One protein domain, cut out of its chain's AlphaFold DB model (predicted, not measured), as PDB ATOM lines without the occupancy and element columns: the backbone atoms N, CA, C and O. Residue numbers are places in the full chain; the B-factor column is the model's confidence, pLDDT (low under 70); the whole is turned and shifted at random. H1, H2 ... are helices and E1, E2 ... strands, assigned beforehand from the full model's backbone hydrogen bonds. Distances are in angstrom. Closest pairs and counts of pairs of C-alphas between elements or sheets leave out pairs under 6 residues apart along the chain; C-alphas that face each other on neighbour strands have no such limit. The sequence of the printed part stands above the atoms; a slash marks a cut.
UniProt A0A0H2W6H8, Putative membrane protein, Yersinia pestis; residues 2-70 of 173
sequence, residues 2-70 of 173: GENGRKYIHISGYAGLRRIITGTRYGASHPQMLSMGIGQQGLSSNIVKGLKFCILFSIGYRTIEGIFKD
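This is residues 2 to 70 of the 173 residues of the protein "Putative membrane protein" of Yersinia pestis (UniProt A0A0H2W6H8). A small head, with the short strand pair E1 and E2 and the short helices H1 and H2, ends in one long helical arm, H3. Residues 50 to 70, of which 50 to 68 belong to H3, stick out from it, as do residues 14 to 19. The 69 printed residues run E1, H1, E2, H2, H3, mostly helix, with an antiparallel sheet. The whole is extended, radius of gyration of the C-alphas 18.7 A, spanning 62 by 31 by 12 A.

E1, residues 8 to 10, begins at C-alpha 8 (35.436, -39.205, -41.911). H1 is residues 15 to 19, E2 25 to 27, H2 31 to 35. H3, residues 39 to 68, is 43.5 A long, ending at C-alpha 68 (9.199, 3.786, -50.809).

E1 and E2 are antiparallel at 152 degrees; N 9 and O 26 are 2.8 A apart, within hydrogen-bond range. H2 touches H3 at its residues 39 to 46 alone, closest C-alphas Leu 34 and Gly 42, 3.9 A. H1 is apart from both. Every O i to N i+4 pair is within range in H2 and H3; H1 has 0 of 1, and 1 of 2 O i to N i+3 pairs.

The farthest C-alphas, Glu 3 and Asp 70, are 63.7 A apart. The printed part has no cut, and its four links are tight. Mean pLDDT of the printed part is 72.4, with residues 60 to 70 among those under 70.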
ATOM      1  N   GLY A   2      39.687 -42.902 -44.229       64.50
ATOM      2  CA  GLY A   2      39.282 -44.313 -44.335       64.50
ATOM      3  C   GLY A   2      39.930 -44.983 -45.549       64.50
ATOM      4  O   GLY A   2      40.370 -44.280 -46.457       64.50
ATOM      5  N   GLU A   3      39.931 -46.314 -45.584       63.22
ATOM      6  CA  GLU A   3      40.568 -47.143 -46.628       63.22
ATOM      7  C   GLU A   3      40.107 -46.803 -48.062       63.22
ATOM      8  O   GLU A   3      40.842 -47.009 -49.018       63.22
ATOM      9  N   ASN A   4      38.947 -46.152 -48.213       72.75
ATOM     10  CA  ASN A   4      38.357 -45.779 -49.505       72.75
ATOM     11  C   ASN A   4      38.623 -44.309 -49.906       72.75
ATOM     12  O   ASN A   4      37.841 -43.729 -50.662       72.75
ATOM     13  N   GLY A   5      39.617 -43.635 -49.312       76.25
ATOM     14  CA  GLY A   5      39.938 -42.219 -49.583       76.25
ATOM     15  C   GLY A   5      38.897 -41.205 -49.078       76.25
ATOM     16  O   GLY A   5      39.044 -39.995 -49.258       76.25
ATOM     17  N   ARG A   6      37.834 -41.669 -48.410       76.00
ATOM     18  CA  ARG A   6      36.781 -40.809 -47.857       76.00
ATOM     19  C   ARG A   6      37.221 -40.208 -46.519       76.00
ATOM     20  O   ARG A   6      37.745 -40.898 -45.637       76.00
ATOM     21  N   LYS A   7      36.998 -38.898 -46.368       75.69
ATOM     22  CA  LYS A   7      37.224 -38.158 -45.119       75.69
ATOM     23  C   LYS A   7      36.062 -38.425 -44.164       75.69
ATOM     24  O   LYS A   7      34.909 -38.138 -44.486       75.69
ATOM     25  N   TYR A   8      36.385 -38.955 -42.991       81.38
ATOM     26  CA  TYR A   8      35.436 -39.205 -41.911       81.38
ATOM     27  C   TYR A   8      35.792 -38.334 -40.715       81.38
ATOM     28  O   TYR A   8      36.970 -38.152 -40.407       81.38
ATOM     29  N   ILE A   9      34.766 -37.814 -40.055       80.25
ATOM     30  CA  ILE A   9      34.874 -37.091 -38.797       80.25
ATOM     31  C   ILE A   9      34.531 -38.087 -37.694       80.25
ATOM     32  O   ILE A   9      33.444 -38.671 -37.676       80.25
ATOM     33  N   HIS A  10      35.495 -38.320 -36.812       84.06
ATOM     34  CA  HIS A  10      35.301 -39.136 -35.627       84.06
ATOM     35  C   HIS A  10      34.802 -38.241 -34.497       84.06
ATOM     36  O   HIS A  10      35.439 -37.235 -34.188       84.06
ATOM     37  N   ILE A  11      33.663 -38.596 -33.909       79.69
ATOM     38  CA  ILE A  11      33.075 -37.849 -32.800       79.69
ATOM     39  C   ILE A  11      33.371 -38.606 -31.511       79.69
ATOM     40  O   ILE A  11      32.862 -39.702 -31.282       79.69
ATOM     41  N   SER A  12      34.189 -37.996 -30.662       77.94
ATOM     42  CA  SER A  12      34.459 -38.441 -29.296       77.94
ATOM     43  C   SER A  12      34.046 -37.334 -28.334       77.94
ATOM     44  O   SER A  12      34.435 -36.184 -28.534       77.94
ATOM     45  N   GLY A  13      33.265 -37.650 -27.300       70.31
ATOM     46  CA  GLY A  13      32.841 -36.627 -26.347       70.31
ATOM     47  C   GLY A  13      31.703 -37.028 -25.414       70.31
ATOM     48  O   GLY A  13      31.301 -38.188 -25.331       70.31
ATOM     49  N   TYR A  14      31.210 -36.013 -24.706       75.50
ATOM     50  CA  TYR A  14      30.241 -36.084 -23.616       75.50
ATOM     51  C   TYR A  14      28.900 -36.715 -24.027       75.50
ATOM     52  O   TYR A  14      28.331 -36.372 -25.065       75.50
ATOM     53  N   ALA A  15      28.356 -37.600 -23.181       72.75
ATOM     54  CA  ALA A  15      27.163 -38.397 -23.484       72.75
ATOM     55  C   ALA A  15      25.919 -37.556 -23.838       72.75
ATOM     56  O   ALA A  15      25.103 -37.995 -24.645       72.75
ATOM     57  N   GLY A  16      25.804 -36.326 -23.320       75.44
ATOM     58  CA  GLY A  16      24.699 -35.414 -23.642       75.44
ATOM     59  C   GLY A  16      24.609 -35.019 -25.124       75.44
ATOM     60  O   GLY A  16      23.513 -34.794 -25.635       75.44
ATOM     61  N   LEU A  17      25.732 -35.020 -25.854       73.19
ATOM     62  CA  LEU A  17      25.753 -34.725 -27.293       73.19
ATOM     63  C   LEU A  17      25.151 -35.860 -28.136       73.19
ATOM     64  O   LEU A  17      24.797 -35.625 -29.292       73.19
ATOM     65  N   ARG A  18      24.936 -37.060 -27.565       79.75
ATOM     66  CA  ARG A  18      24.315 -38.193 -28.276       79.75
ATOM     67  C   ARG A  18      22.852 -37.980 -28.649       79.75
ATOM     68  O   ARG A  18      22.339 -38.700 -29.499       79.75
ATOM     69  N   ARG A  19      22.189 -36.977 -28.064       78.69
ATOM     70  CA  ARG A  19      20.827 -36.590 -28.462       78.69
ATOM     71  C   ARG A  19      20.784 -35.976 -29.863       78.69
ATOM     72  O   ARG A  19      19.771 -36.090 -30.541       78.69
ATOM     73  N   ILE A  20      21.875 -35.329 -30.277       78.44
ATOM     74  CA  ILE A  20      21.992 -34.643 -31.569       78.44
ATOM     75  C   ILE A  20      22.999 -35.351 -32.480       78.44
ATOM     76  O   ILE A  20      22.920 -35.184 -33.685       78.44
ATOM     77  N   ILE A  21      23.933 -36.142 -31.943       79.00
ATOM     78  CA  ILE A  21      24.943 -36.888 -32.705       79.00
ATOM     79  C   ILE A  21      24.893 -38.365 -32.295       79.00
ATOM     80  O   ILE A  21      25.527 -38.788 -31.332       79.00
ATOM     81  N   THR A  22      24.110 -39.159 -33.020       79.75
ATOM     82  CA  THR A  22      23.789 -40.549 -32.658       79.75
ATOM     83  C   THR A  22      24.923 -41.540 -32.962       79.75
ATOM     84  O   THR A  22      25.036 -42.573 -32.303       79.75
ATOM     85  N   GLY A  23      25.766 -41.245 -33.956       79.69
ATOM     86  CA  GLY A  23      26.870 -42.100 -34.407       79.69
ATOM     87  C   GLY A  23      28.246 -41.680 -33.878       79.69
ATOM     88  O   GLY A  23      28.463 -40.544 -33.469       79.69
ATOM     89  N   THR A  24      29.218 -42.595 -33.925       78.19
ATOM     90  CA  THR A  24      30.626 -42.316 -33.560       78.19
ATOM     91  C   THR A  24      31.472 -41.862 -34.753       78.19
ATOM     92  O   THR A  24      32.505 -41.211 -34.588       78.19
ATOM     93  N   ARG A  25      31.040 -42.183 -35.978       81.12
ATOM     94  CA  ARG A  25      31.709 -41.804 -37.228       81.12
ATOM     95  C   ARG A  25      30.698 -41.249 -38.214       81.12
ATOM     96  O   ARG A  25      29.712 -41.908 -38.528       81.12
ATOM     97  N   TYR A  26      31.007 -40.078 -38.754       83.75
ATOM     98  CA  TYR A  26      30.238 -39.454 -39.823       83.75
ATOM     99  C   TYR A  26      31.131 -39.155 -41.017       83.75
ATOM    100  O   TYR A  26      32.310 -38.834 -40.870       83.75
ATOM    101  N   GLY A  27      30.581 -39.247 -42.226       83.50
ATOM    102  CA  GLY A  27      31.256 -38.708 -43.405       83.50
ATOM    103  C   GLY A  27      31.384 -37.188 -43.290       83.50
ATOM    104  O   GLY A  27      30.475 -36.533 -42.782       83.50
ATOM    105  N   ALA A  28      32.480 -36.609 -43.780       78.38
ATOM    106  CA  ALA A  28      32.674 -35.155 -43.750       78.38
ATOM    107  C   ALA A  28      31.603 -34.377 -44.551       78.38
ATOM    108  O   ALA A  28      31.311 -33.226 -44.242       78.38
ATOM    109  N   SER A  29      30.961 -35.033 -45.523       77.81
ATOM    110  CA  SER A  29      29.838 -34.508 -46.307       77.81
ATOM    111  C   SER A  29      28.457 -34.818 -45.715       77.81
ATOM    112  O   SER A  29      27.442 -34.535 -46.349       77.81
ATOM    113  N   HIS A  30      28.383 -35.434 -44.532       83.75
ATOM    114  CA  HIS A  30      27.105 -35.809 -43.940       83.75
ATOM    115  C   HIS A  30      26.317 -34.550 -43.518       83.75
ATOM    116  O   HIS A  30      26.885 -33.681 -42.853       83.75
ATOM    117  N   PRO A  31      25.019 -34.428 -43.857       80.69
ATOM    118  CA  PRO A  31      24.253 -33.192 -43.669       80.69
ATOM    119  C   PRO A  31      24.204 -32.714 -42.215       80.69
ATOM    120  O   PRO A  31      24.274 -31.510 -41.979       80.69
ATOM    121  N   GLN A  32      24.168 -33.631 -41.244       81.94
ATOM    122  CA  GLN A  32      24.223 -33.301 -39.814       81.94
ATOM    123  C   GLN A  32      25.528 -32.570 -39.456       81.94
ATOM    124  O   GLN A  32      25.493 -31.506 -38.843       81.94
ATOM    125  N   MET A  33      26.669 -33.058 -39.952       80.00
ATOM    126  CA  MET A  33      27.986 -32.443 -39.744       80.00
ATOM    127  C   MET A  33      28.110 -31.090 -40.445       80.00
ATOM    128  O   MET A  33      28.643 -30.138 -39.873       80.00
ATOM    129  N   LEU A  34      27.566 -30.986 -41.660       83.12
ATOM    130  CA  LEU A  34      27.542 -29.734 -42.410       83.12
ATOM    131  C   LEU A  34      26.671 -28.680 -41.720       83.12
ATOM    132  O   LEU A  34      27.077 -27.529 -41.622       83.12
ATOM    133  N   SER A  35      25.498 -29.061 -41.210       78.88
ATOM    134  CA  SER A  35      24.591 -28.145 -40.505       78.88
ATOM    135  C   SER A  35      25.169 -27.619 -39.191       78.88
ATOM    136  O   SER A  35      24.931 -26.472 -38.841       78.88
ATOM    137  N   MET A  36      25.988 -28.423 -38.511       79.38
ATOM    138  CA  MET A  36      26.707 -28.009 -37.304       79.38
ATOM    139  C   MET A  36      27.968 -27.188 -37.610       79.38
ATOM    140  O   MET A  36      28.623 -26.713 -36.690       79.38
ATOM    141  N   GLY A  37      28.345 -27.051 -38.886       73.62
ATOM    142  CA  GLY A  37      29.563 -26.345 -39.287       73.62
ATOM    143  C   GLY A  37      30.857 -27.042 -38.875       73.62
ATOM    144  O   GLY A  37      31.907 -26.408 -38.835       73.62
ATOM    145  N   ILE A  38      30.807 -28.343 -38.581       76.19
ATOM    146  CA  ILE A  38      31.971 -29.084 -38.098       76.19
ATOM    147  C   ILE A  38      32.846 -29.516 -39.285       76.19
ATOM    148  O   ILE A  38      32.387 -30.164 -40.229       76.19
ATOM    149  N   GLY A  39      34.138 -29.191 -39.205       72.62
ATOM    150  CA  GLY A  39      35.135 -29.476 -40.239       72.62
ATOM    151  C   GLY A  39      35.116 -28.481 -41.409       72.62
ATOM    152  O   GLY A  39      34.173 -27.718 -41.595       72.62
ATOM    153  N   GLN A  40      36.169 -28.508 -42.235       67.25
ATOM    154  CA  GLN A  40      36.351 -27.584 -43.372       67.25
ATOM    155  C   GLN A  40      35.147 -27.554 -44.333       67.25
ATOM    156  O   GLN A  40      34.715 -26.486 -44.753       67.25
ATOM    157  N   GLN A  41      34.549 -28.714 -44.633       71.06
ATOM    158  CA  GLN A  41      33.367 -28.792 -45.504       71.06
ATOM    159  C   GLN A  41      32.109 -28.186 -44.861       71.06
ATOM    160  O   GLN A  41      31.303 -27.575 -45.565       71.06
ATOM    161  N   GLY A  42      31.952 -28.305 -43.537       72.75
ATOM    162  CA  GLY A  42      30.864 -27.669 -42.797       72.75
ATOM    163  C   GLY A  42      30.986 -26.148 -42.806       72.75
ATOM    164  O   GLY A  42      29.998 -25.464 -43.059       72.75
ATOM    165  N   LEU A  43      32.200 -25.616 -42.637       70.44
ATOM    166  CA  LEU A  43      32.451 -24.175 -42.710       70.44
ATOM    167  C   LEU A  43      32.095 -23.617 -44.096       70.44
ATOM    168  O   LEU A  43      31.270 -22.712 -44.204       70.44
ATOM    169  N   SER A  44      32.629 -24.214 -45.168       70.44
ATOM    170  CA  SER A  44      32.331 -23.782 -46.541       70.44
ATOM    171  C   SER A  44      30.837 -23.871 -46.869       70.44
ATOM    172  O   SER A  44      30.290 -22.966 -47.496       70.44
ATOM    173  N   SER A  45      30.149 -24.928 -46.421       73.44
ATOM    174  CA  SER A  45      28.708 -25.086 -46.655       73.44
ATOM    175  C   SER A  45      27.881 -23.996 -45.966       73.44
ATOM    176  O   SER A  45      26.965 -23.447 -46.582       73.44
ATOM    177  N   ASN A  46      28.212 -23.643 -44.721       72.69
ATOM    178  CA  ASN A  46      27.501 -22.591 -43.991       72.69
ATOM    179  C   ASN A  46      27.788 -21.199 -44.544       72.69
ATOM    180  O   ASN A  46      26.859 -20.404 -44.654       72.69
ATOM    181  N   ILE A  47      29.021 -20.929 -44.979       71.00
ATOM    182  CA  ILE A  47      29.363 -19.668 -45.649       71.00
ATOM    183  C   ILE A  47      28.529 -19.500 -46.921       71.00
ATOM    184  O   ILE A  47      27.921 -18.453 -47.122       71.00
ATOM    185  N   VAL A  48      28.424 -20.541 -47.754       73.12
ATOM    186  CA  VAL A  48      27.608 -20.483 -48.979       73.12
ATOM    187  C   VAL A  48      26.125 -20.276 -48.658       73.12
ATOM    188  O   VAL A  48      25.451 -19.515 -49.351       73.12
ATOM    189  N   LYS A  49      25.595 -20.928 -47.616       73.88
ATOM    190  CA  LYS A  49      24.206 -20.719 -47.172       73.88
ATOM    191  C   LYS A  49      23.973 -19.293 -46.667       73.88
ATOM    192  O   LYS A  49      22.986 -18.682 -47.065       73.88
ATOM    193  N   GLY A  50      24.885 -18.764 -45.853       70.81
ATOM    194  CA  GLY A  50      24.839 -17.385 -45.368       70.81
ATOM    195  C   GLY A  50      24.902 -16.378 -46.513       70.81
ATOM    196  O   GLY A  50      24.084 -15.469 -46.573       70.81
ATOM    197  N   LEU A  51      25.782 -16.601 -47.492       71.69
ATOM    198  CA  LEU A  51      25.890 -15.753 -48.677       71.69
ATOM    199  C   LEU A  51      24.583 -15.732 -49.485       71.69
ATOM    200  O   LEU A  51      24.108 -14.666 -49.865       71.69
ATOM    201  N   LYS A  52      23.969 -16.902 -49.710       72.44
ATOM    202  CA  LYS A  52      22.664 -17.001 -50.388       72.44
ATOM    203  C   LYS A  52      21.572 -16.242 -49.638       72.44
ATOM    204  O   LYS A  52      20.768 -15.566 -50.272       72.44
ATOM    205  N   PHE A  53      21.556 -16.339 -48.309       72.81
ATOM    206  CA  PHE A  53      20.624 -15.591 -47.473       72.81
ATOM    207  C   PHE A  53      20.847 -14.079 -47.591       72.81
ATOM    208  O   PHE A  53      19.885 -13.353 -47.817       72.81
ATOM    209  N   CYS A  54      22.096 -13.607 -47.533       68.31
ATOM    210  CA  CYS A  54      22.416 -12.189 -47.702       68.31
ATOM    211  C   CYS A  54      21.990 -11.651 -49.074       68.31
ATOM    212  O   CYS A  54      21.435 -10.559 -49.150       68.31
ATOM    213  N   ILE A  55      22.201 -12.415 -50.151       73.44
ATOM    214  CA  ILE A  55      21.757 -12.028 -51.501       73.44
ATOM    215  C   ILE A  55      20.228 -11.916 -51.547       73.44
ATOM    216  O   ILE A  55      19.699 -10.921 -52.037       73.44
ATOM    217  N   LEU A  56      19.510 -12.904 -51.006       73.06
ATOM    218  CA  LEU A  56      18.046 -12.888 -50.969       73.06
ATOM    219  C   LEU A  56      17.508 -11.715 -50.136       73.06
ATOM    220  O   LEU A  56      16.582 -11.025 -50.556       73.06
ATOM    221  N   PHE A  57      18.118 -11.471 -48.978       74.44
ATOM    222  CA  PHE A  57      17.785 -10.354 -48.103       74.44
ATOM    223  C   PHE A  57      18.049  -9.002 -48.782       74.44
ATOM    224  O   PHE A  57      17.206  -8.115 -48.706       74.44
ATOM    225  N   SER A  58      19.163  -8.865 -49.509       66.06
ATOM    226  CA  SER A  58      19.496  -7.656 -50.274       66.06
ATOM    227  C   SER A  58      18.452  -7.354 -51.349       66.06
ATOM    228  O   SER A  58      18.004  -6.215 -51.457       66.06
ATOM    229  N   ILE A  59      17.997  -8.371 -52.091       71.75
ATOM    230  CA  ILE A  59      16.933  -8.215 -53.093       71.75
ATOM    231  C   ILE A  59      15.631  -7.749 -52.427       71.75
ATOM    232  O   ILE A  59      15.017  -6.799 -52.902       71.75
ATOM    233  N   GLY A  60      15.232  -8.372 -51.313       67.31
ATOM    234  CA  GLY A  60      13.997  -8.026 -50.603       67.31
ATOM    235  C   GLY A  60      14.019  -6.623 -49.992       67.31
ATOM    236  O   GLY A  60      13.086  -5.849 -50.200       67.31
ATOM    237  N   TYR A  61      15.104  -6.270 -49.298       60.12
ATOM    238  CA  TYR A  61      15.322  -4.919 -48.772       60.12
ATOM    239  C   TYR A  61      15.225  -3.879 -49.889       60.12
ATOM    240  O   TYR A  61      14.545  -2.864 -49.767       60.12
ATOM    241  N   ARG A  62      15.836  -4.194 -51.029       60.12
ATOM    242  CA  ARG A  62      15.849  -3.320 -52.182       60.12
ATOM    243  C   ARG A  62      14.481  -3.153 -52.853       60.12
ATOM    244  O   ARG A  62      14.167  -2.062 -53.323       60.12
ATOM    245  N   THR A  63      13.662  -4.200 -52.916       59.03
ATOM    246  CA  THR A  63      12.281  -4.088 -53.407       59.03
ATOM    247  C   THR A  63      11.450  -3.170 -52.510       59.03
ATOM    248  O   THR A  63      10.674  -2.369 -53.021       59.03
ATOM    249  N   ILE A  64      11.650  -3.235 -51.190       58.19
ATOM    250  CA  ILE A  64      10.975  -2.353 -50.226       58.19
ATOM    251  C   ILE A  64      11.453  -0.904 -50.395       58.19
ATOM    252  O   ILE A  64      10.631   0.007 -50.446       58.19
ATOM    253  N   GLU A  65      12.761  -0.693 -50.554       54.62
ATOM    254  CA  GLU A  65      13.349   0.627 -50.813       54.62
ATOM    255  C   GLU A  65      12.840   1.245 -52.129       54.62
ATOM    256  O   GLU A  65      12.523   2.431 -52.167       54.62
ATOM    257  N   GLY A  66      12.687   0.438 -53.186       52.53
ATOM    258  CA  GLY A  66      12.165   0.879 -54.484       52.53
ATOM    259  C   GLY A  66      10.671   1.219 -54.494       52.53
ATOM    260  O   GLY A  66      10.242   2.004 -55.328       52.53
ATOM    261  N   ILE A  67       9.880   0.668 -53.568       55.66
ATOM    262  CA  ILE A  67       8.457   1.022 -53.404       55.66
ATOM    263  C   ILE A  67       8.297   2.315 -52.584       55.66
ATOM    264  O   ILE A  67       7.301   3.016 -52.730       55.66
ATOM    265  N   PHE A  68       9.272   2.648 -51.733       52.56
ATOM    266  CA  PHE A  68       9.199   3.786 -50.809       52.56
ATOM    267  C   PHE A  68       9.836   5.090 -51.325       52.56
ATOM    268  O   PHE A  68       9.688   6.122 -50.669       52.56
ATOM    269  N   LYS A  69      10.534   5.089 -52.470       48.12
ATOM    270  CA  LYS A  69      11.206   6.277 -53.033       48.12
ATOM    271  C   LYS A  69      10.924   6.436 -54.533       48.12
ATOM    272  O   LYS A  69      11.586   5.812 -55.353       48.12
ATOM    273  N   ASP A  70       9.997   7.329 -54.876       48.31
ATOM    274  CA  ASP A  70       9.557   7.625 -56.258       48.31
ATOM    275  C   ASP A  70      10.424   8.687 -56.987       48.31
ATOM    276  O   ASP A  70      10.035   9.238 -58.008       48.31
TER     277      ASP A  70